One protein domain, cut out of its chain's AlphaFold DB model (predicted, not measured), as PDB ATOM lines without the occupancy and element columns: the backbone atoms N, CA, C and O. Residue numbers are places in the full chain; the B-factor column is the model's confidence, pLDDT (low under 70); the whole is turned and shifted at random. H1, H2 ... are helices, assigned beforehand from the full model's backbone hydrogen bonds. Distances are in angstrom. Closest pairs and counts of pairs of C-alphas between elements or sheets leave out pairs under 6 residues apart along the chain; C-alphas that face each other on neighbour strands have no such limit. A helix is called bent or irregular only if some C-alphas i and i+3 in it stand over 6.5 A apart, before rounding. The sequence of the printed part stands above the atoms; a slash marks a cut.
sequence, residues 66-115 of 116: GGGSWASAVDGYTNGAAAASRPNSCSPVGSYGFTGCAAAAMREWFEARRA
ATOM      1  N   GLY A  66      -4.641  18.892 -53.635       53.81
ATOM      2  CA  GLY A  66      -3.944  17.861 -52.867       53.81
ATOM      3  C   GLY A  66      -2.761  18.346 -52.021       53.81
ATOM      4  O   GLY A  66      -2.082  17.521 -51.418       53.81
ATOM      5  N   GLY A  67      -2.487  19.649 -51.959       62.56
ATOM      6  CA  GLY A  67      -1.293  20.195 -51.305       62.56
ATOM      7  C   GLY A  67      -1.369  20.436 -49.794       62.56
ATOM      8  O   GLY A  67      -0.617  21.272 -49.312       62.56
ATOM      9  N   GLY A  68      -2.255  19.776 -49.038       73.44
ATOM     10  CA  GLY A  68      -2.368  19.965 -47.582       73.44
ATOM     11  C   GLY A  68      -2.582  21.425 -47.137       73.44
ATOM     12  O   GLY A  68      -2.825  22.327 -47.934       73.44
ATOM     13  N   SER A  69      -2.523  21.684 -45.828       85.38
ATOM     14  CA  SER A  69      -2.502  23.069 -45.337       85.38
ATOM     15  C   SER A  69      -1.115  23.688 -45.559       85.38
ATOM     16  O   SER A  69      -0.110  22.978 -45.502       85.38
ATOM     17  N   TRP A  70      -1.021  25.014 -45.716       85.06
ATOM     18  CA  TRP A  70       0.283  25.700 -45.737       85.06
ATOM     19  C   TRP A  70       1.130  25.366 -44.500       85.06
ATOM     20  O   TRP A  70       2.341  25.197 -44.603       85.06
ATOM     21  N   ALA A  71       0.492  25.191 -43.338       85.94
ATOM     22  CA  ALA A  71       1.174  24.761 -42.121       85.94
ATOM     23  C   ALA A  71       1.834  23.380 -42.285       85.94
ATOM     24  O   ALA A  71       2.976  23.200 -41.876       85.94
ATOM     25  N   SER A  72       1.158  22.434 -42.943       84.62
ATOM     26  CA  SER A  72       1.708  21.111 -43.266       84.62
ATOM     27  C   SER A  72       2.877  21.201 -44.251       84.62
ATOM     28  O   SER A  72       3.873  20.502 -44.087       84.62
ATOM     29  N   ALA A  73       2.792  22.086 -45.249       84.88
ATOM     30  CA  ALA A  73       3.885  22.314 -46.193       84.88
ATOM     31  C   ALA A  73       5.130  22.884 -45.490       84.88
ATOM     32  O   ALA A  73       6.233  22.359 -45.649       84.88
ATOM     33  N   VAL A  74       4.955  23.924 -44.666       88.00
ATOM     34  CA  VAL A  74       6.040  24.533 -43.877       88.00
ATOM     35  C   VAL A  74       6.670  23.522 -42.929       88.00
ATOM     36  O   VAL A  74       7.896  23.498 -42.800       88.00
ATOM     37  N   ASP A  75       5.863  22.678 -42.290       85.38
ATOM     38  CA  ASP A  75       6.362  21.624 -41.414       85.38
ATOM     39  C   ASP A  75       7.239  20.620 -42.179       85.38
ATOM     40  O   ASP A  75       8.374  20.357 -41.778       85.38
ATOM     41  N   GLY A  76       6.800  20.175 -43.361       83.56
ATOM     42  CA  GLY A  76       7.593  19.311 -44.240       83.56
ATOM     43  C   GLY A  76       8.935  19.922 -44.670       83.56
ATOM     44  O   GLY A  76       9.948  19.221 -44.718       83.56
ATOM     45  N   TYR A  77       8.985  21.231 -44.930       84.44
ATOM     46  CA  TYR A  77      10.242  21.924 -45.250       84.44
ATOM     47  C   TYR A  77      11.160  22.109 -44.038       84.44
ATOM     48  O   TYR A  77      12.382  22.019 -44.171       84.44
ATOM     49  N   THR A  78      10.577  22.399 -42.876       84.56
ATOM     50  CA  THR A  78      11.308  22.793 -41.665       84.56
ATOM     51  C   THR A  78      11.808  21.592 -40.874       84.56
ATOM     52  O   THR A  78      12.912  21.625 -40.334       84.56
ATOM     53  N   ASN A  79      11.001  20.534 -40.814       83.06
ATOM     54  CA  ASN A  79      11.223  19.364 -39.970       83.06
ATOM     55  C   ASN A  79      11.330  18.055 -40.772       83.06
ATOM     56  O   ASN A  79      11.766  17.050 -40.217       83.06
ATOM     57  N   GLY A  80      10.952  18.052 -42.054       79.00
ATOM     58  CA  GLY A  80      11.015  16.873 -42.919       79.00
ATOM     59  C   GLY A  80      12.387  16.637 -43.559       79.00
ATOM     60  O   GLY A  80      13.413  17.173 -43.141       79.00
ATOM     61  N   ALA A  81      12.419  15.835 -44.627       75.50
ATOM     62  CA  ALA A  81      13.662  15.408 -45.282       75.50
ATOM     63  C   ALA A  81      14.535  16.576 -45.783       75.50
ATOM     64  O   ALA A  81      15.762  16.490 -45.765       75.50
ATOM     65  N   ALA A  82      13.916  17.698 -46.169       74.75
ATOM     66  CA  ALA A  82      14.625  18.904 -46.595       74.75
ATOM     67  C   ALA A  82      15.456  19.553 -45.468       74.75
ATOM     68  O   ALA A  82      16.358  20.349 -45.745       74.75
ATOM     69  N   ALA A  83      15.173  19.229 -44.205       79.25
ATOM     70  CA  ALA A  83      15.890  19.755 -43.056       79.25
ATOM     71  C   ALA A  83      17.158  18.959 -42.719       79.25
ATOM     72  O   ALA A  83      18.069  19.528 -42.132       79.25
ATOM     73  N   ALA A  84      17.265  17.684 -43.111       78.31
ATOM     74  CA  ALA A  84      18.289  16.752 -42.617       78.31
ATOM     75  C   ALA A  84      19.756  17.163 -42.885       78.31
ATOM     76  O   ALA A  84      20.664  16.686 -42.207       78.31
ATOM     77  N   SER A  85      20.001  18.034 -43.867       79.50
ATOM     78  CA  SER A  85      21.337  18.546 -44.213       79.50
ATOM     79  C   SER A  85      21.597  19.981 -43.743       79.50
ATOM     80  O   SER A  85      22.670  20.533 -43.996       79.50
ATOM     81  N   ARG A  86      20.626  20.614 -43.078       84.25
ATOM     82  CA  ARG A  86      20.745  21.996 -42.603       84.25
ATOM     83  C   ARG A  86      21.402  22.041 -41.220       84.25
ATOM     84  O   ARG A  86      21.227  21.106 -40.434       84.25
ATOM     85  N   PRO A  87      22.128  23.122 -40.883       86.75
ATOM     86  CA  PRO A  87      22.544  23.367 -39.507       86.75
ATOM     87  C   PRO A  87      21.347  23.283 -38.559       86.75
ATOM     88  O   PRO A  87      20.249  23.707 -38.921       86.75
ATOM     89  N   ASN A  88      21.566  22.769 -37.347       85.81
ATOM     90  CA  ASN A  88      20.507  22.595 -36.343       85.81
ATOM     91  C   ASN A  88      19.414  21.567 -36.723       85.81
ATOM     92  O   ASN A  88      18.308  21.590 -36.186       85.81
ATOM     93  N   SER A  89      19.715  20.649 -37.641       87.81
ATOM     94  CA  SER A  89      18.909  19.448 -37.884       87.81
ATOM     95  C   SER A  89      19.322  18.317 -36.942       87.81
ATOM     96  O   SER A  89      20.436  18.321 -36.425       87.81
ATOM     97  N   CYS A  90      18.448  17.338 -36.688       89.81
ATOM     98  CA  CYS A  90      18.840  16.148 -35.926       89.81
ATOM     99  C   CYS A  90      19.650  15.197 -36.820       89.81
ATOM    100  O   CYS A  90      19.148  14.186 -37.302       89.81
ATOM    101  N   SER A  91      20.895  15.579 -37.101       85.62
ATOM    102  CA  SER A  91      21.808  14.857 -37.981       85.62
ATOM    103  C   SER A  91      23.198  14.769 -37.348       85.62
ATOM    104  O   SER A  91      23.648  15.739 -36.729       85.62
ATOM    105  N   PRO A  92      23.915  13.638 -37.510       83.12
ATOM    106  CA  PRO A  92      25.325  13.550 -37.138       83.12
ATOM    107  C   PRO A  92      26.233  14.348 -38.091       83.12
ATOM    108  O   PRO A  92      27.415  14.523 -37.804       83.12
ATOM    109  N   VAL A  93      25.705  14.815 -39.228       84.38
ATOM    110  CA  VAL A  93      26.434  15.586 -40.237       84.38
ATOM    111  C   VAL A  93      26.035  17.059 -40.142       84.38
ATOM    112  O   VAL A  93      24.874  17.403 -40.343       84.38
ATOM    113  N   GLY A  94      27.012  17.936 -39.888       80.00
ATOM    114  CA  GLY A  94      26.816  19.387 -39.795       80.00
ATOM    115  C   GLY A  94      27.038  19.948 -38.387       80.00
ATOM    116  O   GLY A  94      27.348  19.225 -37.442       80.00
ATOM    117  N   SER A  95      26.924  21.269 -38.243       81.19
ATOM    118  CA  SER A  95      27.038  21.942 -36.948       81.19
ATOM    119  C   SER A  95      25.693  21.969 -36.216       81.19
ATOM    120  O   SER A  95      24.625  22.043 -36.830       81.19
ATOM    121  N   TYR A  96      25.757  21.936 -34.883       84.56
ATOM    122  CA  TYR A  96      24.586  22.038 -34.004       84.56
ATOM    123  C   TYR A  96      23.578  20.873 -34.134       84.56
ATOM    124  O   TYR A  96      22.387  21.043 -33.896       84.56
ATOM    125  N   GLY A  97      24.039  19.659 -34.461       88.19
ATOM    126  CA  GLY A  97      23.161  18.481 -34.560       88.19
ATOM    127  C   GLY A  97      22.458  18.112 -33.244       88.19
ATOM    128  O   GLY A  97      21.281  17.756 -33.218       88.19
ATOM    129  N   PHE A  98      23.162  18.278 -32.117       88.94
ATOM    130  CA  PHE A  98      22.627  17.985 -30.786       88.94
ATOM    131  C   PHE A  98      21.433  18.880 -30.411       88.94
ATOM    132  O   PHE A  98      20.463  18.389 -29.833       88.94
ATOM    133  N   THR A  99      21.457  20.171 -30.772       90.81
ATOM    134  CA  THR A  99      20.320  21.078 -30.537       90.81
ATOM    135  C   THR A  99      19.146  20.736 -31.446       90.81
ATOM    136  O   THR A  99      18.001  20.787 -30.998       90.81
ATOM    137  N   GLY A 100      19.418  20.305 -32.680       91.19
ATOM    138  CA  GLY A 100      18.393  19.829 -33.606       91.19
ATOM    139  C   GLY A 100      17.664  18.589 -33.088       91.19
ATOM    140  O   GLY A 100      16.437  18.514 -33.174       91.19
ATOM    141  N   CYS A 101      18.390  17.646 -32.479       91.19
ATOM    142  CA  CYS A 101      17.789  16.473 -31.840       91.19
ATOM    143  C   CYS A 101      16.998  16.819 -30.575       91.19
ATOM    144  O   CYS A 101      15.901  16.295 -30.389       91.19
ATOM    145  N   ALA A 102      17.486  17.744 -29.742       93.56
ATOM    146  CA  ALA A 102      16.709  18.239 -28.604       93.56
ATOM    147  C   ALA A 102      15.389  18.892 -29.063       93.56
ATOM    148  O   ALA A 102      14.334  18.644 -28.481       93.56
ATOM    149  N   ALA A 103      15.425  19.675 -30.148       91.62
ATOM    150  CA  ALA A 103      14.231  20.269 -30.743       91.62
ATOM    151  C   ALA A 103      13.264  19.218 -31.317       91.62
ATOM    152  O   ALA A 103      12.054  19.363 -31.154       91.62
ATOM    153  N   ALA A 104      13.779  18.154 -31.945       91.06
ATOM    154  CA  ALA A 104      12.965  17.039 -32.433       91.06
ATOM    155  C   ALA A 104      12.231  16.321 -31.293       91.06
ATOM    156  O   ALA A 104      11.015  16.166 -31.364       91.06
ATOM    157  N   ALA A 105      12.940  15.999 -30.208       93.81
ATOM    158  CA  ALA A 105      12.343  15.373 -29.030       93.81
ATOM    159  C   ALA A 105      11.240  16.245 -28.398       93.81
ATOM    160  O   ALA A 105      10.199  15.738 -27.982       93.81
ATOM    161  N   MET A 106      11.431  17.570 -28.357       94.25
ATOM    162  CA  MET A 106      10.390  18.489 -27.884       94.25
ATOM    163  C   MET A 106       9.147  18.458 -28.781       94.25
ATOM    164  O   MET A 106       8.035  18.384 -28.260       94.25
ATOM    165  N   ARG A 107       9.307  18.490 -30.112       90.81
ATOM    166  CA  ARG A 107       8.169  18.419 -31.048       90.81
ATOM    167  C   ARG A 107       7.368  17.131 -30.871       90.81
ATOM    168  O   ARG A 107       6.156  17.212 -30.691       90.81
ATOM    169  N   GLU A 108       8.047  15.987 -30.822       92.00
ATOM    170  CA  GLU A 108       7.422  14.673 -30.628       92.00
ATOM    171  C   GLU A 108       6.627  14.614 -29.310       92.00
ATOM    172  O   GLU A 108       5.486  14.157 -29.272       92.00
ATOM    173  N   TRP A 109       7.171  15.187 -28.231       95.44
ATOM    174  CA  TRP A 109       6.477  15.285 -26.943       95.44
ATOM    175  C   TRP A 109       5.178  16.108 -27.011       95.44
ATOM    176  O   TRP A 109       4.178  15.743 -26.384       95.44
ATOM    177  N   PHE A 110       5.172  17.216 -27.763       93.62
ATOM    178  CA  PHE A 110       3.969  18.029 -27.982       93.62
ATOM    179  C   PHE A 110       2.979  17.364 -28.949       93.62
ATOM    180  O   PHE A 110       1.775  17.576 -28.824       93.62
ATOM    181  N   GLU A 111       3.449  16.592 -29.927       91.62
ATOM    182  CA  GLU A 111       2.600  15.810 -30.837       91.62
ATOM    183  C   GLU A 111       1.868  14.694 -30.099       91.62
ATOM    184  O   GLU A 111       0.645  14.615 -30.196       91.62
ATOM    185  N   ALA A 112       2.576  13.930 -29.265       93.81
ATOM    186  CA  ALA A 112       1.983  12.882 -28.436       93.81
ATOM    187  C   ALA A 112       0.876  13.409 -27.504       93.81
ATOM    188  O   ALA A 112      -0.067  12.695 -27.191       93.81
ATOM    189  N   ARG A 113       0.965  14.676 -27.076       93.75
ATOM    190  CA  ARG A 113      -0.062  15.344 -26.254       93.75
ATOM    191  C   ARG A 113      -1.267  15.855 -27.035       93.75
ATOM    192  O   ARG A 113      -2.299  16.123 -26.430       93.75
ATOM    193  N   ARG A 114      -1.109  16.079 -28.339       90.94
ATOM    194  CA  ARG A 114      -2.189  16.514 -29.235       90.94
ATOM    195  C   ARG A 114      -2.951  15.330 -29.828       90.94
ATOM    196  O   ARG A 114      -4.065  15.533 -30.302       90.94
ATOM    197  N   ALA A 115      -2.354  14.139 -29.830       82.69
ATOM    198  CA  ALA A 115      -3.016  12.916 -30.253       82.69
ATOM    199  C   ALA A 115      -4.176  12.571 -29.286       82.69
ATOM    200  O   ALA A 115      -3.982  12.684 -28.073       82.69
TER     201      ALA A 115
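Overview. This is residues 66 to 115 of the 116 residues of an uncharacterized protein of Sphingopyxis sp. H038 (UniProt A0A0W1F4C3). The model is a flat, open V of two helices: H1, the shorter, runs out along one arm, a long looping link makes the closed end, and H2, the longer, folds back as the other arm. The two arms spread toward the ends of the printed part, where residues 66 to 74 and 108 to 115 stand free. There are 50 residues printed, with two named helices, H1 then H2, and no named strand; the class is all helix. The whole is only just loose, close to compact, with a radius of gyration of the C-alphas of 12.0 A and spans of 34 by 25 by 10 A.

Arrangement. Begin at Gly 66 and go on to H1, residues 70 to 79. After it comes a long link of 17 residues, 80 to 96, which leads to H2, residues 97 to 114. H1 and H2 are apart, but only just, with their closest C-alphas 8.1 A from each other. Look at the backbone O and N atoms: in H1 and H2 every O i to N i+4 pair is within hydrogen-bond range.

Along the chain. Find C-alpha 70 at (0.283, 25.700, -45.737); from there H1 runs 13.9 A to C-alpha 79 at (11.223, 19.364, -39.970), and x rises. H2 starts at C-alpha 97, at (23.161, 18.481, -34.560), and runs 26.0 A to C-alpha 114 at (-2.189, 16.514, -29.235), and x falls. Neither helix is bent.

Size, cuts and confidence. The two C-alphas farthest apart are those of Gly 66 and Ser 95, at 35.1 A. The C-alphas of Gly 66 and Ala 115, first and last printed, are 23.2 A apart. The printed part has no cut. Its mean pLDDT is 85.3, and residues 66 to 67 are under 70.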